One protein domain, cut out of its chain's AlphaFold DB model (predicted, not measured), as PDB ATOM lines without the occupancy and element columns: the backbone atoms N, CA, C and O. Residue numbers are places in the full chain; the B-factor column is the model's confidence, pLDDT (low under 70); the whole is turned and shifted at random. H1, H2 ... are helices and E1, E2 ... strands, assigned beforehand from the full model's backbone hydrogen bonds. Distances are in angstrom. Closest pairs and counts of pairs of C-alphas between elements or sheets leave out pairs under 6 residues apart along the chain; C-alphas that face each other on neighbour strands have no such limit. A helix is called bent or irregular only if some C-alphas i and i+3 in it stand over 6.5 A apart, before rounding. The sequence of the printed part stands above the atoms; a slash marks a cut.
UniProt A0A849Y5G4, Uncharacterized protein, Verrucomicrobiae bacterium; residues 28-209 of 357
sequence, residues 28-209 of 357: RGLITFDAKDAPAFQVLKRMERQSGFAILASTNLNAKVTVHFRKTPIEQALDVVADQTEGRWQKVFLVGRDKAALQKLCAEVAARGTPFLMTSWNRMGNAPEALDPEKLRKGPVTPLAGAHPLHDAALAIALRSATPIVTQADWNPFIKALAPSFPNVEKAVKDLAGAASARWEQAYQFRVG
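Overview. This is residues 28 to 209 of the 357 residues of an uncharacterized protein of Verrucomicrobiae bacterium (UniProt A0A849Y5G4). Two lobes stand at the two ends of a long, twisted pair of antiparallel strands, E4 and E6, which runs through the middle. In one lobe H1 and H2, side by side, lie between one end of the larger sheet and a small second sheet of two bent strands, E1 and E3; in the other, H6 and H7 pack on the same face near its other end, H3 covers the opposite face, and residues 119 to 130 stick out. The printed part has 182 residues with seven named helices and six named strands, in the order E1 H1 E2 E3 H2 E4 H3 H4 H5 H6 E5 H7 E6, of mixed class. The larger sheet has the order E2 E6 E4 E5 and is mixed; E1 and E3 are antiparallel. The whole is compact, with a radius of gyration of the C-alphas of 17.7 A, and elongated, spanning 55 by 32 by 31 A.

Arrangement. E1, residues 30 to 39, and E3, residues 64 to 73, are antiparallel neighbours, with N 33 and O 69 within hydrogen-bond range at 3.1 A. E1 bends by 99 degrees at residue 36 and E3 by 98 degrees at residue 70. H1, residues 40 to 51, and H2, residues 74 to 85, touch at a shallow tilt of 3 degrees, opposite ways; their closest C-alphas, of Ser 51 and Ile 74, are 6.8 A apart. The larger sheet has E2, residues 54 to 57, and E5, residues 165 to 167, as edge strands, and E6, residues 199 to 208, and E4, residues 87 to 96, as inner strands. E2 and E6 are parallel, with N 204 and O 54 at 2.8 A; E6 and E4 are antiparallel, with N 92 and O 203 at 2.8 A; E4 and E5 are parallel, with N 166 and O 93 at 2.8 A. E4 bends by 50 degrees at residue 91. H1 is on this sheet over E2, at a height of 8.4 A, and H2 on the same face over E6 and E4, at 8.7 A. H3, residues 99 to 112, is on the opposite face, with the C-alphas of Leu 56 and Ala 110, the closest of E2 and H3, 4.7 A apart. H4, residues 117 to 123, is not on the sheet, nor is H5, residues 133 to 138. H6, residues 150 to 161, is on the same face as H1, only just over E5, on which 3 of its C-alphas fall. E4, H3 to H6 and E5 form a strand-helix-strand unit, two parallel neighbour strands with helices between. H4 is close to H6 but not clearly touching, with the C-alphas of Leu 117 and Leu 155 closest at 7.7 A. H5 touches residues 156 to 160 of H6 at a steep tilt of 57 degrees, the C-alphas of Arg 137 and Arg 160 closest at 5.8 A. H7, residues 185 to 195, lies over E6 and E4 and touches H6 at a shallow tilt of 12 degrees, opposite ways, the C-alphas of Ser 161 and Val 185 closest at 6.3 A. H1, H6 and H7 on one face and H3 on the other make three layers, helices on both faces of a sheet. In H1 to H7 every O i to N i+4 pair is within hydrogen-bond range.

Along the chain. E1 begins at C-alpha 30, (35.541, -25.633, -38.520), and measures 20.8 A; E3 measures 21.1 A. H1 and H2 are 16.2 A each, H3 20.0 A, H6 16.4 A and H7 15.2 A. E4 spans 27.3 A from C-alpha 87, (31.351, -10.115, -52.091). E6 spans 28.7 A and ends at C-alpha 208, (32.092, -6.194, -50.851).

Size, cuts and confidence. The C-alphas of Lys 36 and Gly 146, the two farthest apart, are 55.1 A apart. The printed part has no cut. The links H5 to H6, 11 residues, and E5 to H7, 17 residues, are long. Mean pLDDT of the printed part is 85.3; residues 115 to 147 and residue 180 are under 70.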
ATOM      1  N   ARG A  28      40.174 -27.663 -35.952       83.38
ATOM      2  CA  ARG A  28      40.684 -26.318 -36.254       83.38
ATOM      3  C   ARG A  28      40.178 -25.854 -37.617       83.38
ATOM      4  O   ARG A  28      40.337 -26.532 -38.624       83.38
ATOM      5  N   GLY A  29      39.587 -24.662 -37.640       86.00
ATOM      6  CA  GLY A  29      39.037 -24.056 -38.854       86.00
ATOM      7  C   GLY A  29      37.603 -24.472 -39.194       86.00
ATOM      8  O   GLY A  29      37.066 -23.972 -40.183       86.00
ATOM      9  N   LEU A  30      36.965 -25.328 -38.386       93.88
ATOM     10  CA  LEU A  30      35.541 -25.633 -38.520       93.88
ATOM     11  C   LEU A  30      34.699 -24.622 -37.740       93.88
ATOM     12  O   LEU A  30      34.988 -24.281 -36.595       93.88
ATOM     13  N   ILE A  31      33.623 -24.166 -38.367       96.12
ATOM     14  CA  ILE A  31      32.749 -23.114 -37.858       96.12
ATOM     15  C   ILE A  31      31.367 -23.710 -37.586       96.12
ATOM     16  O   ILE A  31      30.840 -24.484 -38.390       96.12
ATOM     17  N   THR A  32      30.782 -23.367 -36.435       96.69
ATOM     18  CA  THR A  32      29.425 -23.785 -36.053       96.69
ATOM     19  C   THR A  32      28.703 -22.619 -35.391       96.69
ATOM     20  O   THR A  32      28.997 -22.270 -34.245       96.69
ATOM     21  N   PHE A  33      27.767 -22.002 -36.110       97.12
ATOM     22  CA  PHE A  33      26.820 -21.037 -35.556       97.12
ATOM     23  C   PHE A  33      25.676 -20.770 -36.534       97.12
ATOM     24  O   PHE A  33      25.817 -20.928 -37.747       97.12
ATOM     25  N   ASP A  34      24.576 -20.272 -35.983       97.94
ATOM     26  CA  ASP A  34      23.429 -19.774 -36.730       97.94
ATOM     27  C   ASP A  34      23.333 -18.251 -36.568       97.94
ATOM     28  O   ASP A  34      23.553 -17.699 -35.483       97.94
ATOM     29  N   ALA A  35      23.024 -17.554 -37.656       97.88
ATOM     30  CA  ALA A  35      22.761 -16.123 -37.652       97.88
ATOM     31  C   ALA A  35      21.611 -15.819 -38.612       97.88
ATOM     32  O   ALA A  35      21.649 -16.222 -39.770       97.88
ATOM     33  N   LYS A  36      20.592 -15.100 -38.137       98.31
ATOM     34  CA  LYS A  36      19.426 -14.693 -38.927       98.31
ATOM     35  C   LYS A  36      19.376 -13.173 -38.996       98.31
ATOM     36  O   LYS A  36      19.436 -12.531 -37.954       98.31
ATOM     37  N   ASP A  37      19.272 -12.632 -40.209       97.62
ATOM     38  CA  ASP A  37      19.223 -11.186 -40.483       97.62
ATOM     39  C   ASP A  37      20.349 -10.376 -39.797       97.62
ATOM     40  O   ASP A  37      20.161  -9.239 -39.361       97.62
ATOM     41  N   ALA A  38      21.539 -10.969 -39.659       97.62
ATOM     42  CA  ALA A  38      22.650 -10.354 -38.938       97.62
ATOM     43  C   ALA A  38      23.548  -9.542 -39.890       97.62
ATOM     44  O   ALA A  38      23.748  -9.958 -41.033       97.62
ATOM     45  N   PRO A  39      24.158  -8.425 -39.447       96.69
ATOM     46  CA  PRO A  39      25.127  -7.698 -40.266       96.69
ATOM     47  C   PRO A  39      26.323  -8.584 -40.638       96.69
ATOM     48  O   PRO A  39      26.924  -9.221 -39.767       96.69
ATOM     49  N   ALA A  40      26.714  -8.583 -41.913       96.44
ATOM     50  CA  ALA A  40      27.790  -9.416 -42.446       96.44
ATOM     51  C   ALA A  40      29.109  -9.231 -41.680       96.44
ATOM     52  O   ALA A  40      29.793 -10.207 -41.387       96.44
ATOM     53  N   PHE A  41      29.432  -8.004 -41.255       96.19
ATOM     54  CA  PHE A  41      30.601  -7.749 -40.410       96.19
ATOM     55  C   PHE A  41      30.576  -8.537 -39.085       96.19
ATOM     56  O   PHE A  41      31.598  -9.082 -38.669       96.19
ATOM     57  N   GLN A  42      29.415  -8.650 -38.426       96.75
ATOM     58  CA  GLN A  42      29.293  -9.418 -37.181       96.75
ATOM     59  C   GLN A  42      29.459 -10.919 -37.430       96.75
ATOM     60  O   GLN A  42      30.091 -11.607 -36.628       96.75
ATOM     61  N   VAL A  43      28.920 -11.415 -38.546       97.50
ATOM     62  CA  VAL A  43      29.072 -12.811 -38.975       97.50
ATOM     63  C   VAL A  43      30.540 -13.131 -39.244       97.50
ATOM     64  O   VAL A  43      31.071 -14.058 -38.636       97.50
ATOM     65  N   LEU A  44      31.236 -12.306 -40.031       97.06
ATOM     66  CA  LEU A  44      32.673 -12.460 -40.284       97.06
ATOM     67  C   LEU A  44      33.491 -12.383 -38.984       97.06
ATOM     68  O   LEU A  44      34.377 -13.204 -38.769       97.06
ATOM     69  N   LYS A  45      33.161 -11.479 -38.050       96.88
ATOM     70  CA  LYS A  45      33.871 -11.407 -36.761       96.88
ATOM     71  C   LYS A  45      33.657 -12.652 -35.894       96.88
ATOM     72  O   LYS A  45      34.575 -13.068 -35.185       96.88
ATOM     73  N   ARG A  46      32.468 -13.266 -35.934       97.31
ATOM     74  CA  ARG A  46      32.210 -14.558 -35.268       97.31
ATOM     75  C   ARG A  46      32.999 -15.692 -35.926       97.31
ATOM     76  O   ARG A  46      33.589 -16.491 -35.203       97.31
ATOM     77  N   MET A  47      33.075 -15.715 -37.259       97.19
ATOM     78  CA  MET A  47      33.889 -16.676 -38.017       97.19
ATOM     79  C   MET A  47      35.380 -16.566 -37.673       97.19
ATOM     80  O   MET A  47      36.022 -17.582 -37.427       97.19
ATOM     81  N   GLU A  48      35.927 -15.350 -37.588       96.38
ATOM     82  CA  GLU A  48      37.321 -15.099 -37.184       96.38
ATOM     83  C   GLU A  48      37.600 -15.662 -35.781       96.38
ATOM     84  O   GLU A  48      38.564 -16.397 -35.582       96.38
ATOM     85  N   ARG A  49      36.715 -15.387 -34.809       96.38
ATOM     86  CA  ARG A  49      36.869 -15.873 -33.424       96.38
ATOM     87  C   ARG A  49      36.818 -17.397 -33.310       96.38
ATOM     88  O   ARG A  49      37.566 -17.949 -32.512       96.38
ATOM     89  N   GLN A  50      35.929 -18.061 -34.053       95.31
ATOM     90  CA  GLN A  50      35.792 -19.523 -33.998       95.31
ATOM     91  C   GLN A  50      36.895 -20.245 -34.775       95.31
ATOM     92  O   GLN A  50      37.421 -21.248 -34.306       95.31
ATOM     93  N   SER A  51      37.250 -19.737 -35.955       95.00
ATOM     94  CA  SER A  51      38.237 -20.382 -36.823       95.00
ATOM     95  C   SER A  51      39.680 -20.129 -36.378       95.00
ATOM     96  O   SER A  51      40.556 -20.945 -36.656       95.00
ATOM     97  N   GLY A  52      39.932 -19.004 -35.698       94.12
ATOM     98  CA  GLY A  52      41.270 -18.545 -35.335       94.12
ATOM     99  C   GLY A  52      42.048 -17.902 -36.489       94.12
ATOM    100  O   GLY A  52      43.200 -17.524 -36.285       94.12
ATOM    101  N   PHE A  53      41.449 -17.758 -37.676       95.56
ATOM    102  CA  PHE A  53      42.061 -17.076 -38.817       95.56
ATOM    103  C   PHE A  53      41.580 -15.632 -38.915       95.56
ATOM    104  O   PHE A  53      40.378 -15.372 -38.863       95.56
ATOM    105  N   ALA A  54      42.507 -14.699 -39.136       96.88
ATOM    106  CA  ALA A  54      42.181 -13.294 -39.350       96.88
ATOM    107  C   ALA A  54      41.348 -13.104 -40.631       96.88
ATOM    108  O   ALA A  54      41.741 -13.558 -41.709       96.88
ATOM    109  N   ILE A  55      40.221 -12.391 -40.533       97.12
ATOM    110  CA  ILE A  55      39.394 -12.011 -41.685       97.12
ATOM    111  C   ILE A  55      39.503 -10.496 -41.890       97.12
ATOM    112  O   ILE A  55      38.978  -9.693 -41.121       97.12
ATOM    113  N   LEU A  56      40.201 -10.101 -42.950       95.88
ATOM    114  CA  LEU A  56      40.481  -8.719 -43.332       95.88
ATOM    115  C   LEU A  56      39.342  -8.205 -44.212       95.88
ATOM    116  O   LEU A  56      39.390  -8.294 -45.444       95.88
ATOM    117  N   ALA A  57      38.288  -7.725 -43.562       94.81
ATOM    118  CA  ALA A  57      37.070  -7.269 -44.212       94.81
ATOM    119  C   ALA A  57      37.089  -5.745 -44.450       94.81
ATOM    120  O   ALA A  57      37.534  -4.987 -43.589       94.81
ATOM    121  N   SER A  58      36.590  -5.284 -45.602       87.50
ATOM    122  CA  SER A  58      36.449  -3.845 -45.890       87.50
ATOM    123  C   SER A  58      35.413  -3.174 -44.977       87.50
ATOM    124  O   SER A  58      34.380  -3.769 -44.695       87.50
ATOM    125  N   THR A  59      35.604  -1.906 -44.610       81.81
ATOM    126  CA  THR A  59      34.745  -1.175 -43.650       81.81
ATOM    127  C   THR A  59      33.256  -1.097 -44.035       81.81
ATOM    128  O   THR A  59      32.401  -0.928 -43.172       81.81
ATOM    129  N   ASN A  60      32.916  -1.265 -45.317       83.38
ATOM    130  CA  ASN A  60      31.562  -1.075 -45.848       83.38
ATOM    131  C   ASN A  60      30.769  -2.395 -45.964       83.38
ATOM    132  O   ASN A  60      30.361  -2.790 -47.053       83.38
ATOM    133  N   LEU A  61      30.556  -3.087 -44.841       89.19
ATOM    134  CA  LEU A  61      29.877  -4.394 -44.759       89.19
ATOM    135  C   LEU A  61      28.524  -4.304 -44.027       89.19
ATOM    136  O   LEU A  61      28.291  -4.976 -43.023       89.19
ATOM    137  N   ASN A  62      27.618  -3.468 -44.545       90.88
ATOM    138  CA  ASN A  62      26.275  -3.269 -43.971       90.88
ATOM    139  C   ASN A  62      25.218  -4.260 -44.487       90.88
ATOM    140  O   ASN A  62      24.067  -4.204 -44.057       90.88
ATOM    141  N   ALA A  63      25.584  -5.160 -45.403       94.56
ATOM    142  CA  ALA A  63      24.680  -6.195 -45.892       94.56
ATOM    143  C   ALA A  63      24.249  -7.119 -44.744       94.56
ATOM    144  O   ALA A  63      25.065  -7.487 -43.896       94.56
ATOM    145  N   LYS A  64      22.970  -7.493 -44.718       97.19
ATOM    146  CA  LYS A  64      22.447  -8.478 -43.774       97.19
ATOM    147  C   LYS A  64      22.512  -9.866 -44.395       97.19
ATOM    148  O   LYS A  64      22.232 -10.022 -45.579       97.19
ATOM    149  N   VAL A  65      22.885 -10.860 -43.598       97.31
ATOM    150  CA  VAL A  65      23.048 -12.249 -44.033       97.31
ATOM    151  C   VAL A  65      22.296 -13.191 -43.099       97.31
ATOM    152  O   VAL A  65      22.169 -12.940 -41.896       97.31
ATOM    153  N   THR A  66      21.796 -14.288 -43.664       98.25
ATOM    154  CA  THR A  66      21.174 -15.384 -42.913       98.25
ATOM    155  C   THR A  66      21.916 -16.670 -43.240       98.25
ATOM    156  O   THR A  66      21.910 -17.120 -44.383       98.25
ATOM    157  N   VAL A  67      22.597 -17.240 -42.247       97.81
ATOM    158  CA  VAL A  67      23.499 -18.383 -42.414       97.81
ATOM    159  C   VAL A  67      23.310 -19.408 -41.302       97.81
ATOM    160  O   VAL A  67      23.036 -19.061 -40.152       97.81
ATOM    161  N   HIS A  68      23.502 -20.672 -41.668       98.12
ATOM    162  CA  HIS A  68      23.431 -21.826 -40.783       98.12
ATOM    163  C   HIS A  68      24.668 -22.694 -41.017       98.12
ATOM    164  O   HIS A  68      24.714 -23.467 -41.974       98.12
ATOM    165  N   PHE A  69      25.696 -22.544 -40.178       97.75
ATOM    166  CA  PHE A  69      26.945 -23.297 -40.300       97.75
ATOM    167  C   PHE A  69      27.005 -24.416 -39.265       97.75
ATOM    168  O   PHE A  69      26.801 -24.190 -38.070       97.75
ATOM    169  N   ARG A  70      27.331 -25.629 -39.718       96.94
ATOM    170  CA  ARG A  70      27.508 -26.813 -38.869       96.94
ATOM    171  C   ARG A  70      28.775 -27.537 -39.281       96.94
ATOM    172  O   ARG A  70      28.784 -28.199 -40.314       96.94
ATOM    173  N   LYS A  71      29.826 -27.416 -38.463       95.62
ATOM    174  CA  LYS A  71      31.157 -27.979 -38.752       95.62
ATOM    175  C   LYS A  71      31.632 -27.630 -40.172       95.62
ATOM    176  O   LYS A  71      32.133 -28.481 -40.898       95.62
ATOM    177  N   THR A  72      31.433 -26.379 -40.579       96.44
ATOM    178  CA  THR A  72      31.723 -25.918 -41.940       96.44
ATOM    179  C   THR A  72      33.147 -25.355 -42.007       96.44
ATOM    180  O   THR A  72      33.473 -24.503 -41.175       96.44
ATOM    181  N   PRO A  73      34.003 -25.785 -42.954       95.94
ATOM    182  CA  PRO A  73      35.306 -25.162 -43.187       95.94
ATOM    183  C   PRO A  73      35.176 -23.664 -43.475       95.94
ATOM    184  O   PRO A  73      34.237 -23.243 -44.157       95.94
ATOM    185  N   ILE A  74      36.122 -22.859 -42.987       96.44
ATOM    186  CA  ILE A  74      36.081 -21.400 -43.151       96.44
ATOM    187  C   ILE A  74      35.959 -20.963 -44.614       96.44
ATOM    188  O   ILE A  74      35.189 -20.049 -44.889       96.44
ATOM    189  N   GLU A  75      36.647 -21.616 -45.551       96.06
ATOM    190  CA  GLU A  75      36.554 -21.301 -46.979       96.06
ATOM    191  C   GLU A  75      35.119 -21.443 -47.502       96.06
ATOM    192  O   GLU A  75      34.589 -20.513 -48.101       96.06
ATOM    193  N   GLN A  76      34.457 -22.559 -47.186       96.69
ATOM    194  CA  GLN A  76      33.069 -22.803 -47.594       96.69
ATOM    195  C   GLN A  76      32.106 -21.817 -46.925       96.69
ATOM    196  O   GLN A  76      31.156 -21.341 -47.541       96.69
ATOM    197  N   ALA A  77      32.351 -21.480 -45.656       97.62
ATOM    198  CA  ALA A  77      31.556 -20.476 -44.961       97.62
ATOM    199  C   ALA A  77      31.734 -19.078 -45.584       97.62
ATOM    200  O   ALA A  77      30.765 -18.329 -45.705       97.62
ATOM    201  N   LEU A  78      32.953 -18.729 -46.014       97.19
ATOM    202  CA  LEU A  78      33.239 -17.477 -46.713       97.19
ATOM    203  C   LEU A  78      32.596 -17.430 -48.102       97.19
ATOM    204  O   LEU A  78      32.127 -16.357 -48.473       97.19
ATOM    205  N   ASP A  79      32.520 -18.551 -48.828       96.75
ATOM    206  CA  ASP A  79      31.790 -18.648 -50.102       96.75
ATOM    207  C   ASP A  79      30.308 -18.296 -49.915       96.75
ATOM    208  O   ASP A  79      29.796 -17.399 -50.582       96.75
ATOM    209  N   VAL A  80      29.646 -18.896 -48.920       97.25
ATOM    210  CA  VAL A  80      28.227 -18.620 -48.623       97.25
ATOM    211  C   VAL A  80      27.994 -17.146 -48.264       97.25
ATOM    212  O   VAL A  80      27.026 -16.535 -48.722       97.25
ATOM    213  N   VAL A  81      28.870 -16.548 -47.450       96.62
ATOM    214  CA  VAL A  81      28.755 -15.121 -47.093       96.62
ATOM    215  C   VAL A  81      29.061 -14.226 -48.298       96.62
ATOM    216  O   VAL A  81      28.391 -13.209 -48.491       96.62
ATOM    217  N   ALA A  82      30.048 -14.577 -49.124       95.38
ATOM    218  CA  ALA A  82      30.368 -13.845 -50.347       95.38
ATOM    219  C   ALA A  82      29.186 -13.843 -51.320       95.38
ATOM    220  O   ALA A  82      28.814 -12.772 -51.795       95.38
ATOM    221  N   ASP A  83      28.535 -14.985 -51.522       94.75
ATOM    222  CA  ASP A  83      27.367 -15.097 -52.394       94.75
ATOM    223  C   ASP A  83      26.206 -14.202 -51.934       94.75
ATOM    224  O   ASP A  83      25.636 -13.473 -52.746       94.75
ATOM    225  N   GLN A  84      25.892 -14.177 -50.633       95.31
ATOM    226  CA  GLN A  84      24.797 -13.348 -50.099       95.31
ATOM    227  C   GLN A  84      25.095 -11.843 -50.113       95.31
ATOM    228  O   GLN A  84      24.179 -11.027 -50.171       95.31
ATOM    229  N   THR A  85      26.369 -11.462 -50.028       94.12
ATOM    230  CA  THR A  85      26.794 -10.052 -49.971       94.12
ATOM    231  C   THR A  85      27.258  -9.495 -51.317       94.12
ATOM    232  O   THR A  85      27.719  -8.354 -51.368       94.12
ATOM    233  N   GLU A  86      27.194 -10.292 -52.390       92.50
ATOM    234  CA  GLU A  86      27.874 -10.014 -53.666       92.50
ATOM    235  C   GLU A  86      29.363  -9.658 -53.475       92.50
ATOM    236  O   GLU A  86      29.951  -8.818 -54.172       92.50
ATOM    237  N   GLY A  87      29.965 -10.278 -52.464       92.06
ATOM    238  CA  GLY A  87      31.351 -10.115 -52.091       92.06
ATOM    239  C   GLY A  87      32.272 -11.056 -52.853       92.06
ATOM    240  O   GLY A  87      31.876 -11.881 -53.671       92.06
ATOM    241  N   ARG A  88      33.558 -10.922 -52.559       92.44
ATOM    242  CA  ARG A  88      34.596 -11.875 -52.943       92.44
ATOM    243  C   ARG A  88      35.581 -12.009 -51.805       92.44
ATOM    244  O   ARG A  88      35.870 -11.025 -51.116       92.44
ATOM    245  N   TRP A  89      36.145 -13.195 -51.663       95.12
ATOM    246  CA  TRP A  89      37.219 -13.425 -50.718       95.12
ATOM    247  C   TRP A  89      38.435 -14.047 -51.398       95.12
ATOM    248  O   TRP A  89      38.353 -14.574 -52.504       95.12
ATOM    249  N   GLN A  90      39.589 -13.914 -50.755       94.56
ATOM    250  CA  GLN A  90      40.817 -14.587 -51.163       94.56
ATOM    251  C   GLN A  90      41.689 -14.872 -49.943       94.56
ATOM    252  O   GLN A  90      41.718 -14.086 -48.993       94.56
ATOM    253  N   LYS A  91      42.420 -15.986 -49.984       95.44
ATOM    254  CA  LYS A  91      43.472 -16.293 -49.011       95.44
ATOM    255  C   LYS A  91      44.657 -15.355 -49.241       95.44
ATOM    256  O   LYS A  91      45.010 -15.081 -50.385       95.44
ATOM    257  N   VAL A  92      45.249 -14.848 -48.169       95.38
ATOM    258  CA  VAL A  92      46.395 -13.934 -48.200       95.38
ATOM    259  C   VAL A  92      47.382 -14.376 -47.132       95.38
ATOM    260  O   VAL A  92      46.991 -14.665 -46.003       95.38
ATOM    261  N   PHE A  93      48.664 -14.400 -47.473       96.44
ATOM    262  CA  PHE A  93      49.729 -14.620 -46.502       96.44
ATOM    263  C   PHE A  93      50.410 -13.298 -46.175       96.44
ATOM    264  O   PHE A  93      50.780 -12.538 -47.068       96.44
ATOM    265  N   LEU A  94      50.573 -13.019 -44.888       96.31
ATOM    266  CA  LEU A  94      51.260 -11.833 -44.394       96.31
ATOM    267  C   LEU A  94      52.619 -12.252 -43.853       96.31
ATOM    268  O   LEU A  94      52.695 -13.213 -43.091       96.31
ATOM    269  N   VAL A  95      53.680 -11.542 -44.228       96.50
ATOM    270  CA  VAL A  95      55.042 -11.777 -43.733       96.50
ATOM    271  C   VAL A  95      55.580 -10.474 -43.156       96.50
ATOM    272  O   VAL A  95      55.721  -9.474 -43.857       96.50
ATOM    273  N   GLY A  96      55.884 -10.480 -41.862       96.44
ATOM    274  CA  GLY A  96      56.368  -9.314 -41.133       96.44
ATOM    275  C   GLY A  96      57.531  -9.678 -40.224       96.44
ATOM    276  O   GLY A  96      57.638 -10.810 -39.759       96.44
ATOM    277  N   ARG A  97      58.400  -8.706 -39.940       97.38
ATOM    278  CA  ARG A  97      59.570  -8.907 -39.072       97.38
ATOM    279  C   ARG A  97      59.185  -9.453 -37.692       97.38
ATOM    280  O   ARG A  97      59.851 -10.322 -37.142       97.38
ATOM    281  N   ASP A  98      58.091  -8.943 -37.139       97.75
ATOM    282  CA  ASP A  98      57.603  -9.261 -35.803       97.75
ATOM    283  C   ASP A  98      56.061  -9.212 -35.745       97.75
ATOM    284  O   ASP A  98      55.375  -8.984 -36.744       97.75
ATOM    285  N   LYS A  99      55.491  -9.460 -34.560       97.19
ATOM    286  CA  LYS A  99      54.030  -9.456 -34.359       97.19
ATOM    287  C   LYS A  99      53.412  -8.069 -34.577       97.19
ATOM    288  O   LYS A  99      52.290  -7.986 -35.069       97.19
ATOM    289  N   ALA A 100      54.116  -6.995 -34.220       97.19
ATOM    290  CA  ALA A 100      53.610  -5.636 -34.394       97.19
ATOM    291  C   ALA A 100      53.571  -5.258 -35.883       97.19
ATOM    292  O   ALA A 100      52.603  -4.650 -36.339       97.19
ATOM    293  N   ALA A 101      54.576  -5.678 -36.656       95.75
ATOM    294  CA  ALA A 101      54.591  -5.552 -38.109       95.75
ATOM    295  C   ALA A 101      53.416  -6.298 -38.763       95.75
ATOM    296  O   ALA A 101      52.721  -5.720 -39.595       95.75
ATOM    297  N   LEU A 102      53.132  -7.538 -38.341       96.19
ATOM    298  CA  LEU A 102      51.971  -8.290 -38.837       96.19
ATOM    299  C   LEU A 102      50.645  -7.578 -38.536       96.19
ATOM    300  O   LEU A 102      49.804  -7.460 -39.420       96.19
ATOM    301  N   GLN A 103      50.471  -7.026 -37.332       96.12
ATOM    302  CA  GLN A 103      49.262  -6.265 -36.987       96.12
ATOM    303  C   GLN A 103      49.089  -5.009 -37.850       96.12
ATOM    304  O   GLN A 103      47.976  -4.718 -38.295       96.12
ATOM    305  N   LYS A 104      50.182  -4.284 -38.123       94.94
ATOM    306  CA  LYS A 104      50.171  -3.137 -39.044       94.94
ATOM    307  C   LYS A 104      49.790  -3.564 -40.462       94.94
ATOM    308  O   LYS A 104      48.940  -2.920 -41.069       94.94
ATOM    309  N   LEU A 105      50.348  -4.674 -40.951       94.06
ATOM    310  CA  LEU A 105      50.001  -5.247 -42.255       94.06
ATOM    311  C   LEU A 105      48.526  -5.662 -42.328       94.06
ATOM    312  O   LEU A 105      47.858  -5.336 -43.304       94.06
ATOM    313  N   CYS A 106      47.987  -6.314 -41.293       94.44
ATOM    314  CA  CYS A 106      46.562  -6.645 -41.213       94.44
ATOM    315  C   CYS A 106      45.689  -5.392 -41.343       94.44
ATOM    316  O   CYS A 106      44.749  -5.375 -42.138       94.44
ATOM    317  N   ALA A 107      46.011  -4.336 -40.590       93.25
ATOM    318  CA  ALA A 107      45.273  -3.077 -40.632       93.25
ATOM    319  C   ALA A 107      45.358  -2.406 -42.014       93.25
ATOM    320  O   ALA A 107      44.342  -1.956 -42.543       93.25
ATOM    321  N   GLU A 108      46.542  -2.385 -42.632       91.31
ATOM    322  CA  GLU A 108      46.733  -1.826 -43.971       91.31
ATOM    323  C   GLU A 108      45.940  -2.599 -45.033       91.31
ATOM    324  O   GLU A 108      45.222  -1.998 -45.835       91.31
ATOM    325  N   VAL A 109      46.018  -3.932 -45.010       91.44
ATOM    326  CA  VAL A 109      45.318  -4.804 -45.961       91.44
ATOM    327  C   VAL A 109      43.800  -4.749 -45.767       91.44
ATOM    328  O   VAL A 109      43.062  -4.846 -46.748       91.44
ATOM    329  N   ALA A 110      43.312  -4.568 -44.538       91.06
ATOM    330  CA  ALA A 110      41.892  -4.346 -44.275       91.06
ATOM    331  C   ALA A 110      41.419  -2.978 -44.805       91.06
ATOM    332  O   ALA A 110      40.360  -2.894 -45.426       91.06
ATOM    333  N   ALA A 111      42.217  -1.920 -44.617       89.81
ATOM    334  CA  ALA A 111      41.862  -0.559 -45.019       89.81
ATOM    335  C   ALA A 111      41.929  -0.329 -46.538       89.81
ATOM    336  O   ALA A 111      41.038   0.288 -47.118       89.81
ATOM    337  N   ARG A 112      42.993  -0.805 -47.194       85.25
ATOM    338  CA  ARG A 112      43.269  -0.544 -48.621       85.25
ATOM    339  C   ARG A 112      42.888  -1.706 -49.533       85.25
ATOM    340  O   ARG A 112      42.904  -1.576 -50.758       85.25
ATOM    341  N   GLY A 113      42.557  -2.852 -48.951       84.44
ATOM    342  CA  GLY A 113      42.649  -4.121 -49.649       84.44
ATOM    343  C   GLY A 113      44.102  -4.610 -49.701       84.44
ATOM    344  O   GLY A 113      45.033  -3.898 -49.337       84.44
ATOM    345  N   THR A 114      44.327  -5.835 -50.185       72.44
ATOM    346  CA  THR A 114      45.670  -6.259 -50.562       72.44
ATOM    347  C   THR A 114      46.125  -5.283 -51.634       72.44
ATOM    348  O   THR A 114      45.398  -5.131 -52.633       72.44
ATOM    349  N   PRO A 115      47.268  -4.596 -51.439       63.66
ATOM    350  CA  PRO A 115      47.924  -3.938 -52.545       63.66
ATOM    351  C   PRO A 115      48.182  -5.068 -53.527       63.66
ATOM    352  O   PRO A 115      48.946  -5.993 -53.263       63.66
ATOM    353  N   PHE A 116      47.394  -5.103 -54.593       52.66
ATOM    354  CA  PHE A 116      47.516  -6.143 -55.588       52.66
ATOM    355  C   PHE A 116      48.897  -5.876 -56.194       52.66
ATOM    356  O   PHE A 116      49.031  -4.957 -56.998       52.66
ATOM    357  N   LEU A 117      49.939  -6.609 -55.786       49.28
ATOM    358  CA  LEU A 117      51.270  -6.523 -56.406       49.28
ATOM    359  C   LEU A 117      51.175  -6.800 -57.923       49.28
ATOM    360  O   LEU A 117      51.992  -6.339 -58.711       49.28
ATOM    361  N   MET A 118      50.087  -7.437 -58.372       45.31
ATOM    362  CA  MET A 118      49.715  -7.539 -59.783       45.31
ATOM    363  C   MET A 118      49.172  -6.238 -60.415       45.31
ATOM    364  O   MET A 118      49.298  -6.069 -61.623       45.31
ATOM    365  N   THR A 119      48.598  -5.290 -59.662       44.59
ATOM    366  CA  THR A 119      48.257  -3.961 -60.215       44.59
ATOM    367  C   THR A 119      49.478  -3.078 -60.396       44.59
ATOM    368  O   THR A 119      49.484  -2.309 -61.345       44.59
ATOM    369  N   SER A 120      50.535  -3.208 -59.588       40.53
ATOM    370  CA  SER A 120      51.808  -2.552 -59.912       40.53
ATOM    371  C   SER A 120      52.499  -3.212 -61.105       40.53
ATOM    372  O   SER A 120      53.093  -2.497 -61.896       40.53
ATOM    373  N   TRP A 121      52.350  -4.525 -61.316       42.41
ATOM    374  CA  TRP A 121      52.907  -5.212 -62.493       42.41
ATOM    375  C   TRP A 121      52.161  -4.894 -63.799       42.41
ATOM    376  O   TRP A 121      52.786  -4.611 -64.811       42.41
ATOM    377  N   ASN A 122      50.826  -4.820 -63.780       42.25
ATOM    378  CA  ASN A 122      50.062  -4.352 -64.946       42.25
ATOM    379  C   ASN A 122      50.193  -2.835 -65.187       42.25
ATOM    380  O   ASN A 122      49.810  -2.354 -66.253       42.25
ATOM    381  N   ARG A 123      50.691  -2.068 -64.206       38.88
ATOM    382  CA  ARG A 123      50.849  -0.605 -64.293       38.88
ATOM    383  C   ARG A 123      52.293  -0.167 -64.543       38.88
ATOM    384  O   ARG A 123      52.497   0.927 -65.054       38.88
ATOM    385  N   MET A 124      53.273  -1.012 -64.238       40.34
ATOM    386  CA  MET A 124      54.677  -0.838 -64.597       40.34
ATOM    387  C   MET A 124      55.006  -1.864 -65.675       40.34
ATOM    388  O   MET A 124      55.338  -3.000 -65.358       40.34
ATOM    389  N   GLY A 125      54.918  -1.476 -66.950       44.53
ATOM    390  CA  GLY A 125      55.225  -2.324 -68.116       44.53
ATOM    391  C   GLY A 125      56.671  -2.837 -68.213       44.53
ATOM    392  O   GLY A 125      57.072  -3.287 -69.276       44.53
ATOM    393  N   ASN A 126      57.426  -2.792 -67.114       46.19
ATOM    394  CA  ASN A 126      58.783  -3.283 -66.954       46.19
ATOM    395  C   ASN A 126      58.796  -4.305 -65.812       46.19
ATOM    396  O   ASN A 126      59.298  -4.037 -64.719       46.19
ATOM    397  N   ALA A 127      58.222  -5.487 -66.041       51.66
ATOM    398  CA  ALA A 127      58.688  -6.641 -65.284       51.66
ATOM    399  C   ALA A 127      60.183  -6.803 -65.613       51.66
ATOM    400  O   ALA A 127      60.524  -6.734 -66.798       51.66
ATOM    401  N   PRO A 128      61.084  -6.963 -64.626       53.50
ATOM    402  CA  PRO A 128      62.471  -7.273 -64.938       53.50
ATOM    403  C   PRO A 128      62.471  -8.508 -65.838       53.50
ATOM    404  O   PRO A 128      61.789  -9.489 -65.545       53.50
ATOM    405  N   GLU A 129      63.212  -8.446 -66.942       52.53
ATOM    406  CA  GLU A 129      63.280  -9.496 -67.971       52.53
ATOM    407  C   GLU A 129      63.611 -10.888 -67.379       52.53
ATOM    408  O   GLU A 129      63.268 -11.924 -67.944       52.53
ATOM    409  N   ALA A 130      64.188 -10.908 -66.171       54.47
ATOM    410  CA  ALA A 130      64.456 -12.089 -65.354       54.47
ATOM    411  C   ALA A 130      63.211 -12.839 -64.819       54.47
ATOM    412  O   ALA A 130      63.348 -13.975 -64.368       54.47
ATOM    413  N   LEU A 131      62.008 -12.254 -64.850       57.81
ATOM    414  CA  LEU A 131      60.777 -12.850 -64.307       57.81
ATOM    415  C   LEU A 131      59.721 -13.055 -65.403       57.81
ATOM    416  O   LEU A 131      58.617 -12.519 -65.334       57.81
ATOM    417  N   ASP A 132      60.050 -13.856 -66.419       63.00
ATOM    418  CA  ASP A 132      59.079 -14.326 -67.414       63.00
ATOM    419  C   ASP A 132      58.004 -15.208 -66.728       63.00
ATOM    420  O   ASP A 132      58.319 -16.298 -66.226       63.00
ATOM    421  N   PRO A 133      56.728 -14.777 -66.686       60.50
ATOM    422  CA  PRO A 133      55.669 -15.480 -65.970       60.50
ATOM    423  C   PRO A 133      55.345 -16.855 -66.568       60.50
ATOM    424  O   PRO A 133      54.914 -17.745 -65.832       60.50
ATOM    425  N   GLU A 134      55.561 -17.076 -67.873       62.91
ATOM    426  CA  GLU A 134      55.389 -18.409 -68.463       62.91
ATOM    427  C   GLU A 134      56.502 -19.357 -68.015       62.91
ATOM    428  O   GLU A 134      56.215 -20.504 -67.655       62.91
ATOM    429  N   LYS A 135      57.751 -18.876 -67.962       65.81
ATOM    430  CA  LYS A 135      58.884 -19.667 -67.457       65.81
ATOM    431  C   LYS A 135      58.758 -19.949 -65.965       65.81
ATOM    432  O   LYS A 135      59.020 -21.071 -65.551       65.81
ATOM    433  N   LEU A 136      58.279 -18.998 -65.165       62.19
ATOM    434  CA  LEU A 136      58.023 -19.216 -63.735       62.19
ATOM    435  C   LEU A 136      56.893 -20.222 -63.483       62.19
ATOM    436  O   LEU A 136      56.918 -20.951 -62.489       62.19
ATOM    437  N   ARG A 137      55.902 -20.274 -64.382       65.62
ATOM    438  CA  ARG A 137      54.757 -21.182 -64.270       65.62
ATOM    439  C   ARG A 137      55.071 -22.606 -64.736       65.62
ATOM    440  O   ARG A 137      54.542 -23.546 -64.147       65.62
ATOM    441  N   LYS A 138      55.873 -22.769 -65.794       62.53
ATOM    442  CA  LYS A 138      56.141 -24.069 -66.442       62.53
ATOM    443  C   LYS A 138      57.543 -24.625 -66.180       62.53
ATOM    444  O   LYS A 138      57.754 -25.820 -66.356       62.53
ATOM    445  N   GLY A 139      58.497 -23.784 -65.797       59.72
ATOM    446  CA  GLY A 139      59.879 -24.189 -65.585       59.72
ATOM    447  C   GLY A 139      60.074 -25.001 -64.302       59.72
ATOM    448  O   GLY A 139      59.279 -24.881 -63.354       59.72
ATOM    449  N   PRO A 140      61.152 -25.811 -64.230       54.31
ATOM    450  CA  PRO A 140      61.630 -26.319 -62.954       54.31
ATOM    451  C   PRO A 140      61.771 -25.146 -61.987       54.31
ATOM    452  O   PRO A 140      61.962 -24.000 -62.392       54.31
ATOM    453  N   VAL A 141      61.607 -25.425 -60.697       55.50
ATOM    454  CA  VAL A 141      61.918 -24.452 -59.655       55.50
ATOM    455  C   VAL A 141      63.401 -24.155 -59.778       55.50
ATOM    456  O   VAL A 141      64.212 -24.846 -59.172       55.50
ATOM    457  N   THR A 142      63.780 -23.188 -60.608       55.50
ATOM    458  CA  THR A 142      65.124 -22.659 -60.536       55.50
ATOM    459  C   THR A 142      65.152 -22.012 -59.162       55.50
ATOM    460  O   THR A 142      64.355 -21.093 -58.930       55.50
ATOM    461  N   PRO A 143      65.942 -22.536 -58.206       52.59
ATOM    462  CA  PRO A 143      66.123 -21.831 -56.956       52.59
ATOM    463  C   PRO A 143      66.491 -20.402 -57.332       52.59
ATOM    464  O   PRO A 143      67.233 -20.181 -58.296       52.59
ATOM    465  N   LEU A 144      65.915 -19.440 -56.622       58.94
ATOM    466  CA  LEU A 144      66.364 -18.062 -56.709       58.94
ATOM    467  C   LEU A 144      67.830 -18.090 -56.243       58.94
ATOM    468  O   LEU A 144      68.122 -18.091 -55.050       58.94
ATOM    469  N   ALA A 145      68.748 -18.279 -57.193       50.19
ATOM    470  CA  ALA A 145      70.157 -18.519 -56.940       50.19
ATOM    471  C   ALA A 145      70.815 -17.181 -56.606       50.19
ATOM    472  O   ALA A 145      70.605 -16.199 -57.314       50.19
ATOM    473  N   GLY A 146      71.577 -17.135 -55.514       60.38
ATOM    474  CA  GLY A 146      72.124 -15.894 -54.966       60.38
ATOM    475  C   GLY A 146      71.299 -15.333 -53.808       60.38
ATOM    476  O   GLY A 146      70.365 -15.964 -53.314       60.38
ATOM    477  N   ALA A 147      71.709 -14.165 -53.323       64.62
ATOM    478  CA  ALA A 147      70.968 -13.421 -52.319       64.62
ATOM    479  C   ALA A 147      69.839 -12.662 -53.019       64.62
ATOM    480  O   ALA A 147      70.107 -11.841 -53.893       64.62
ATOM    481  N   HIS A 148      68.595 -12.932 -52.630       72.44
ATOM    482  CA  HIS A 148      67.432 -12.243 -53.189       72.44
ATOM    483  C   HIS A 148      66.810 -11.338 -52.139       72.44
ATOM    484  O   HIS A 148      66.748 -11.728 -50.969       72.44
ATOM    485  N   PRO A 149      66.340 -10.145 -52.516       85.19
ATOM    486  CA  PRO A 149      65.479  -9.368 -51.645       85.19
ATOM    487  C   PRO A 149      64.216 -10.174 -51.302       85.19
ATOM    488  O   PRO A 149      63.619 -10.822 -52.166       85.19
ATOM    489  N   LEU A 150      63.793 -10.141 -50.036       88.88
ATOM    490  CA  LEU A 150      62.563 -10.775 -49.548       88.88
ATOM    491  C   LEU A 150      61.351 -10.525 -50.461       88.88
ATOM    492  O   LEU A 150      60.563 -11.439 -50.701       88.88
ATOM    493  N   HIS A 151      61.189  -9.293 -50.947       88.88
ATOM    494  CA  HIS A 151      60.050  -8.903 -51.783       88.88
ATOM    495  C   HIS A 151      60.025  -9.659 -53.117       88.88
ATOM    496  O   HIS A 151      58.952 -10.080 -53.548       88.88
ATOM    497  N   ASP A 152      61.186  -9.912 -53.720       85.75
ATOM    498  CA  ASP A 152      61.291 -10.632 -54.995       85.75
ATOM    499  C   ASP A 152      60.951 -12.114 -54.816       85.75
ATOM    500  O   ASP A 152      60.205 -12.701 -55.605       85.75
ATOM    501  N   ALA A 153      61.426 -12.716 -53.724       88.12
ATOM    502  CA  ALA A 153      61.086 -14.090 -53.377       88.12
ATOM    503  C   ALA A 153      59.592 -14.245 -53.036       88.12
ATOM    504  O   ALA A 153      58.944 -15.183 -53.507       88.12
ATOM    505  N   ALA A 154      59.016 -13.309 -52.273       90.38
ATOM    506  CA  ALA A 154      57.581 -13.274 -51.991       90.38
ATOM    507  C   ALA A 154      56.756 -13.155 -53.281       90.38
ATOM    508  O   ALA A 154      55.776 -13.881 -53.459       90.38
ATOM    509  N   LEU A 155      57.179 -12.291 -54.210       86.31
ATOM    510  CA  LEU A 155      56.535 -12.118 -55.507       86.31
ATOM    511  C   LEU A 155      56.596 -13.399 -56.346       86.31
ATOM    512  O   LEU A 155      55.574 -13.817 -56.886       86.31
ATOM    513  N   ALA A 156      57.755 -14.056 -56.422       84.75
ATOM    514  CA  ALA A 156      57.905 -15.311 -57.155       84.75
ATOM    515  C   ALA A 156      56.960 -16.404 -56.621       84.75
ATOM    516  O   ALA A 156      56.307 -17.104 -57.403       84.75
ATOM    517  N   ILE A 157      56.825 -16.516 -55.292       87.62
ATOM    518  CA  ILE A 157      55.880 -17.455 -54.674       87.62
ATOM    519  C   ILE A 157      54.435 -17.054 -54.984       87.62
ATOM    520  O   ILE A 157      53.635 -17.917 -55.361       87.62
ATOM    521  N   ALA A 158      54.093 -15.770 -54.887       88.62
ATOM    522  CA  ALA A 158      52.744 -15.280 -55.157       88.62
ATOM    523  C   ALA A 158      52.316 -15.519 -56.615       88.62
ATOM    524  O   ALA A 158      51.208 -15.993 -56.867       88.62
ATOM    525  N   LEU A 159      53.206 -15.265 -57.579       83.38
ATOM    526  CA  LEU A 159      52.951 -15.489 -59.005       83.38
ATOM    527  C   LEU A 159      52.694 -16.963 -59.316       83.38
ATOM    528  O   LEU A 159      51.783 -17.288 -60.079       83.38
ATOM    529  N   ARG A 160      53.472 -17.860 -58.708       83.75
ATOM    530  CA  ARG A 160      53.352 -19.299 -58.952       83.75
ATOM    531  C   ARG A 160      52.146 -19.925 -58.259       83.75
ATOM    532  O   ARG A 160      51.516 -20.815 -58.820       83.75
ATOM    533  N   SER A 161      51.830 -19.463 -57.054       86.81
ATOM    534  CA  SER A 161      50.708 -19.966 -56.253       86.81
ATOM    535  C   SER A 161      49.365 -19.315 -56.574       86.81
ATOM    536  O   SER A 161      48.340 -19.760 -56.060       86.81
ATOM    537  N   ALA A 162      49.366 -18.222 -57.345       87.44
ATOM    538  CA  ALA A 162      48.227 -17.319 -57.498       87.44
ATOM    539  C   ALA A 162      47.640 -16.827 -56.155       87.44
ATOM    540  O   ALA A 162      46.488 -16.399 -56.104       87.44
ATOM    541  N   THR A 163      48.421 -16.878 -55.070       90.19
ATOM    542  CA  THR A 163      48.000 -16.455 -53.732       90.19
ATOM    543  C   THR A 163      48.791 -15.216 -53.319       90.19
ATOM    544  O   THR A 163      50.021 -15.261 -53.309       90.19
ATOM    545  N   PRO A 164      48.132 -14.097 -52.970       92.31
ATOM    546  CA  PRO A 164      48.827 -12.898 -52.526       92.31
ATOM    547  C   PRO A 164      49.689 -13.150 -51.284       92.31
ATOM    548  O   PRO A 164      49.209 -13.673 -50.276       92.31
ATOM    549  N   ILE A 165      50.941 -12.704 -51.352       93.75
ATOM    550  CA  ILE A 165      51.847 -12.596 -50.209       93.75
ATOM    551  C   ILE A 165      52.135 -11.111 -50.010       93.75
ATOM    552  O   ILE A 165      52.545 -10.432 -50.950       93.75
ATOM    553  N   VAL A 166      51.881 -10.601 -48.810       93.44
ATOM    554  CA  VAL A 166      52.088  -9.194 -48.458       93.44
ATOM    555  C   VAL A 166      53.220  -9.105 -47.448       93.44
ATOM    556  O   VAL A 166      53.164  -9.723 -46.385       93.44
ATOM    557  N   THR A 167      54.239  -8.324 -47.784       94.44
ATOM    558  CA  THR A 167      55.386  -8.028 -46.923       94.44
ATOM    559  C   THR A 167      55.359  -6.571 -46.477       94.44
ATOM    560  O   THR A 167      54.705  -5.724 -47.086       94.44
ATOM    561  N   GLN A 168      56.076  -6.262 -45.399       92.12
ATOM    562  CA  GLN A 168      56.272  -4.887 -44.949       92.12
ATOM    563  C   GLN A 168      57.116  -4.097 -45.971       92.12
ATOM    564  O   GLN A 168      58.187  -4.548 -46.376       92.12
ATOM    565  N   ALA A 169      56.632  -2.923 -46.390       86.31
ATOM    566  CA  ALA A 169      57.217  -2.151 -47.492       86.31
ATOM    567  C   ALA A 169      58.631  -1.617 -47.193       86.31
ATOM    568  O   ALA A 169      59.486  -1.612 -48.072       86.31
ATOM    569  N   ASP A 170      58.895  -1.206 -45.954       87.50
ATOM    570  CA  ASP A 170      60.179  -0.666 -45.487       87.50
ATOM    571  C   ASP A 170      61.165  -1.749 -45.010       87.50
ATOM    572  O   ASP A 170      62.248  -1.434 -44.521       87.50
ATOM    573  N   TRP A 171      60.820  -3.035 -45.150       92.12
ATOM    574  CA  TRP A 171      61.642  -4.148 -44.680       92.12
ATOM    575  C   TRP A 171      61.834  -5.202 -45.779       92.12
ATOM    576  O   TRP A 171      60.917  -5.948 -46.125       92.12
ATOM    577  N   ASN A 172      63.051  -5.251 -46.329       92.62
ATOM    578  CA  ASN A 172      63.412  -6.106 -47.462       92.62
ATOM    579  C   ASN A 172      64.807  -6.742 -47.270       92.62
ATOM    580  O   ASN A 172      65.754  -6.372 -47.966       92.62
ATOM    581  N   PRO A 173      64.988  -7.635 -46.276       94.81
ATOM    582  CA  PRO A 173      66.277  -8.277 -46.045       94.81
ATOM    583  C   PRO A 173      66.652  -9.188 -47.217       94.81
ATOM    584  O   PRO A 173      65.787  -9.776 -47.869       94.81
ATOM    585  N   PHE A 174      67.955  -9.354 -47.434       91.88
ATOM    586  CA  PHE A 174      68.459 -10.383 -48.331       91.88
ATOM    587  C   PHE A 174      68.316 -11.753 -47.676       91.88
ATOM    588  O   PHE A 174      68.811 -11.978 -46.569       91.88
ATOM    589  N   ILE A 175      67.663 -12.675 -48.373       90.19
ATOM    590  CA  ILE A 175      67.524 -14.062 -47.942       90.19
ATOM    591  C   ILE A 175      68.463 -14.949 -48.751       90.19
ATOM    592  O   ILE A 175      68.705 -14.721 -49.940       90.19
ATOM    593  N   LYS A 176      69.013 -15.973 -48.093       84.75
ATOM    594  CA  LYS A 176      69.770 -17.020 -48.788       84.75
ATOM    595  C   LYS A 176      68.830 -17.777 -49.725       84.75
ATOM    596  O   LYS A 176      67.634 -17.866 -49.447       84.75
ATOM    597  N   ALA A 177      69.396 -18.314 -50.804       74.31
ATOM    598  CA  ALA A 177      68.671 -19.039 -51.840       74.31
ATOM    599  C   ALA A 177      67.589 -19.956 -51.250       74.31
ATOM    600  O   ALA A 177      67.879 -20.857 -50.460       74.31
ATOM    601  N   LEU A 178      66.341 -19.712 -51.646       78.31
ATOM    602  CA  LEU A 178      65.232 -20.605 -51.359       78.31
ATOM    603  C   LEU A 178      65.069 -21.585 -52.515       78.31
ATOM    604  O   LEU A 178      65.078 -21.199 -53.686       78.31
ATOM    605  N   ALA A 179      64.823 -22.841 -52.163       74.69
ATOM    606  CA  ALA A 179      64.223 -23.832 -53.044       74.69
ATOM    607  C   ALA A 179      62.792 -24.092 -52.542       74.69
ATOM    608  O   ALA A 179      62.567 -25.082 -51.843       74.69
ATOM    609  N   PRO A 180      61.825 -23.183 -52.797       66.81
ATOM    610  CA  PRO A 180      60.495 -23.331 -52.235       66.81
ATOM    611  C   PRO A 180      59.861 -24.629 -52.733       66.81
ATOM    612  O   PRO A 180      59.918 -24.970 -53.915       66.81
ATOM    613  N   SER A 181      59.222 -25.355 -51.827       70.25
ATOM    614  CA  SER A 181      58.436 -26.533 -52.173       70.25
ATOM    615  C   SER A 181      57.072 -26.094 -52.713       70.25
ATOM    616  O   SER A 181      56.116 -25.936 -51.959       70.25
ATOM    617  N   PHE A 182      56.956 -25.942 -54.031       71.75
ATOM    618  CA  PHE A 182      55.771 -25.362 -54.671       71.75
ATOM    619  C   PHE A 182      54.450 -26.159 -54.707       71.75
ATOM    620  O   PHE A 182      53.458 -25.527 -55.069       71.75
ATOM    621  N   PRO A 183      54.314 -27.448 -54.319       76.31
ATOM    622  CA  PRO A 183      52.964 -27.995 -54.147       76.31
ATOM    623  C   PRO A 183      52.247 -27.429 -52.910       76.31
ATOM    624  O   PRO A 183      51.029 -27.535 -52.819       76.31
ATOM    625  N   ASN A 184      52.969 -26.820 -51.959       89.81
ATOM    626  CA  ASN A 184      52.387 -26.298 -50.727       89.81
ATOM    627  C   ASN A 184      52.837 -24.848 -50.482       89.81
ATOM    628  O   ASN A 184      53.940 -24.588 -50.005       89.81
ATOM    629  N   VAL A 185      51.949 -23.908 -50.806       91.94
ATOM    630  CA  VAL A 185      52.172 -22.459 -50.664       91.94
ATOM    631  C   VAL A 185      52.477 -22.077 -49.220       91.94
ATOM    632  O   VAL A 185      53.359 -21.261 -48.979       91.94
ATOM    633  N   GLU A 186      51.800 -22.697 -48.255       94.19
ATOM    634  CA  GLU A 186      51.995 -22.429 -46.829       94.19
ATOM    635  C   GLU A 186      53.404 -22.828 -46.383       94.19
ATOM    636  O   GLU A 186      54.090 -22.060 -45.711       94.19
ATOM    637  N   LYS A 187      53.887 -23.991 -46.842       93.62
ATOM    638  CA  LYS A 187      55.276 -24.406 -46.619       93.62
ATOM    639  C   LYS A 187      56.256 -23.420 -47.259       93.62
ATOM    640  O   LYS A 187      57.196 -23.004 -46.595       93.62
ATOM    641  N   ALA A 188      56.013 -22.997 -48.499       92.88
ATOM    642  CA  ALA A 188      56.864 -22.020 -49.181       92.88
ATOM    643  C   ALA A 188      56.922 -20.668 -48.440       92.88
ATOM    644  O   ALA A 188      57.998 -20.094 -48.295       92.88
ATOM    645  N   VAL A 189      55.789 -20.181 -47.921       94.38
ATOM    646  CA  VAL A 189      55.712 -18.960 -47.097       94.38
ATOM    647  C   VAL A 189      56.423 -19.146 -45.757       94.38
ATOM    648  O   VAL A 189      57.128 -18.244 -45.306       94.38
ATOM    649  N   LYS A 190      56.286 -20.316 -45.127       95.38
ATOM    650  CA  LYS A 190      56.990 -20.649 -43.885       95.38
ATOM    651  C   LYS A 190      58.505 -20.680 -44.087       95.38
ATOM    652  O   LYS A 190      59.225 -20.115 -43.267       95.38
ATOM    653  N   ASP A 191      58.976 -21.293 -45.170       93.44
ATOM    654  CA  ASP A 191      60.396 -21.340 -45.528       93.44
ATOM    655  C   ASP A 191      60.920 -19.922 -45.818       93.44
ATOM    656  O   ASP A 191      61.990 -19.547 -45.337       93.44
ATOM    657  N   LEU A 192      60.137 -19.103 -46.538       93.31
ATOM    658  CA  LEU A 192      60.448 -17.697 -46.816       93.31
ATOM    659  C   LEU A 192      60.604 -16.889 -45.522       93.31
ATOM    660  O   LEU A 192      61.598 -16.188 -45.333       93.31
ATOM    661  N   ALA A 193      59.633 -17.007 -44.616       95.38
ATOM    662  CA  ALA A 193      59.660 -16.326 -43.330       95.38
ATOM    663  C   ALA A 193      60.831 -16.809 -42.462       95.38
ATOM    664  O   ALA A 193      61.511 -15.990 -41.852       95.38
ATOM    665  N   GLY A 194      61.116 -18.116 -42.453       95.31
ATOM    666  CA  GLY A 194      62.264 -18.689 -41.751       95.31
ATOM    667  C   GLY A 194      63.597 -18.140 -42.260       95.31
ATOM    668  O   GLY A 194      64.425 -17.703 -41.461       95.31
ATOM    669  N   ALA A 195      63.783 -18.075 -43.582       93.38
ATOM    670  CA  ALA A 195      64.991 -17.522 -44.198       93.38
ATOM    671  C   ALA A 195      65.190 -16.027 -43.890       93.38
ATOM    672  O   ALA A 195      66.323 -15.569 -43.757       93.38
ATOM    673  N   ALA A 196      64.094 -15.279 -43.734       94.81
ATOM    674  CA  ALA A 196      64.103 -13.862 -43.374       94.81
ATOM    675  C   ALA A 196      64.134 -13.596 -41.856       94.81
ATOM    676  O   ALA A 196      64.084 -12.436 -41.453       94.81
ATOM    677  N   SER A 197      64.194 -14.638 -41.011       96.00
ATOM    678  CA  SER A 197      64.038 -14.526 -39.547       96.00
ATOM    679  C   SER A 197      62.771 -13.758 -39.137       96.00
ATOM    680  O   SER A 197      62.789 -12.888 -38.268       96.00
ATOM    681  N   ALA A 198      61.667 -14.069 -39.807       96.44
ATOM    682  CA  ALA A 198      60.420 -13.326 -39.763       96.44
ATOM    683  C   ALA A 198      59.268 -14.156 -39.202       96.44
ATOM    684  O   ALA A 198      59.374 -15.364 -38.977       96.44
ATOM    685  N   ARG A 199      58.128 -13.498 -39.009       97.56
ATOM    686  CA  ARG A 199      56.854 -14.140 -38.696       97.56
ATOM    687  C   ARG A 199      55.942 -14.096 -39.907       97.56
ATOM    688  O   ARG A 199      55.998 -13.169 -40.713       97.56
ATOM    689  N   TRP A 200      55.071 -15.088 -40.001       97.44
ATOM    690  CA  TRP A 200      54.038 -15.121 -41.018       97.44
ATOM    691  C   TRP A 200      52.689 -15.483 -40.407       97.44
ATOM    692  O   TRP A 200      52.627 -16.108 -39.346       97.44
ATOM    693  N   GLU A 201      51.621 -15.065 -41.075       97.06
ATOM    694  CA  GLU A 201      50.244 -15.335 -40.678       97.06
ATOM    695  C   GLU A 201      49.373 -15.548 -41.922       97.06
ATOM    696  O   GLU A 201      49.517 -14.845 -42.926       97.06
ATOM    697  N   GLN A 202      48.477 -16.536 -41.867       96.56
ATOM    698  CA  GLN A 202      47.438 -16.729 -42.875       96.56
ATOM    699  C   GLN A 202      46.215 -15.885 -42.510       96.56
ATOM    700  O   GLN A 202      45.694 -15.983 -41.400       96.56
ATOM    701  N   ALA A 203      45.716 -15.122 -43.477       96.81
ATOM    702  CA  ALA A 203      44.502 -14.334 -43.353       96.81
ATOM    703  C   ALA A 203      43.583 -14.540 -44.566       96.81
ATOM    704  O   ALA A 203      44.010 -14.970 -45.639       96.81
ATOM    705  N   TYR A 204      42.310 -14.195 -44.411       96.75
ATOM    706  CA  TYR A 204      41.337 -14.159 -45.498       96.75
ATOM    707  C   TYR A 204      40.915 -12.725 -45.724       96.75
ATOM    708  O   TYR A 204      40.400 -12.071 -44.827       96.75
ATOM    709  N   GLN A 205      41.112 -12.215 -46.928       95.12
ATOM    710  CA  GLN A 205      40.592 -10.910 -47.282       95.12
ATOM    711  C   GLN A 205      39.183 -11.037 -47.837       95.12
ATOM    712  O   GLN A 205      38.989 -11.773 -48.798       95.12
ATOM    713  N   PHE A 206      38.246 -10.247 -47.313       95.38
ATOM    714  CA  PHE A 206      36.866 -10.176 -47.781       95.38
ATOM    715  C   PHE A 206      36.547  -8.767 -48.297       95.38
ATOM    716  O   PHE A 206      36.754  -7.776 -47.593       95.38
ATOM    717  N   ARG A 207      36.046  -8.653 -49.529       92.00
ATOM    718  CA  ARG A 207      35.671  -7.369 -50.143       92.00
ATOM    719  C   ARG A 207      34.240  -7.424 -50.661       92.00
ATOM    720  O   ARG A 207      33.911  -8.321 -51.430       92.00
ATOM    721  N   VAL A 208      33.439  -6.426 -50.301       89.25
ATOM    722  CA  VAL A 208      32.092  -6.194 -50.851       89.25
ATOM    723  C   VAL A 208      32.174  -5.137 -51.945       89.25
ATOM    724  O   VAL A 208      32.930  -4.176 -51.815       89.25
ATOM    725  N   GLY A 209      31.402  -5.300 -53.018       72.81
ATOM    726  CA  GLY A 209      31.318  -4.302 -54.081       72.81
ATOM    727  C   GLY A 209      32.440  -4.463 -55.103       72.81
ATOM    728  O   GLY A 209      33.564  -3.988 -54.941       72.81
TER     729      GLY A 209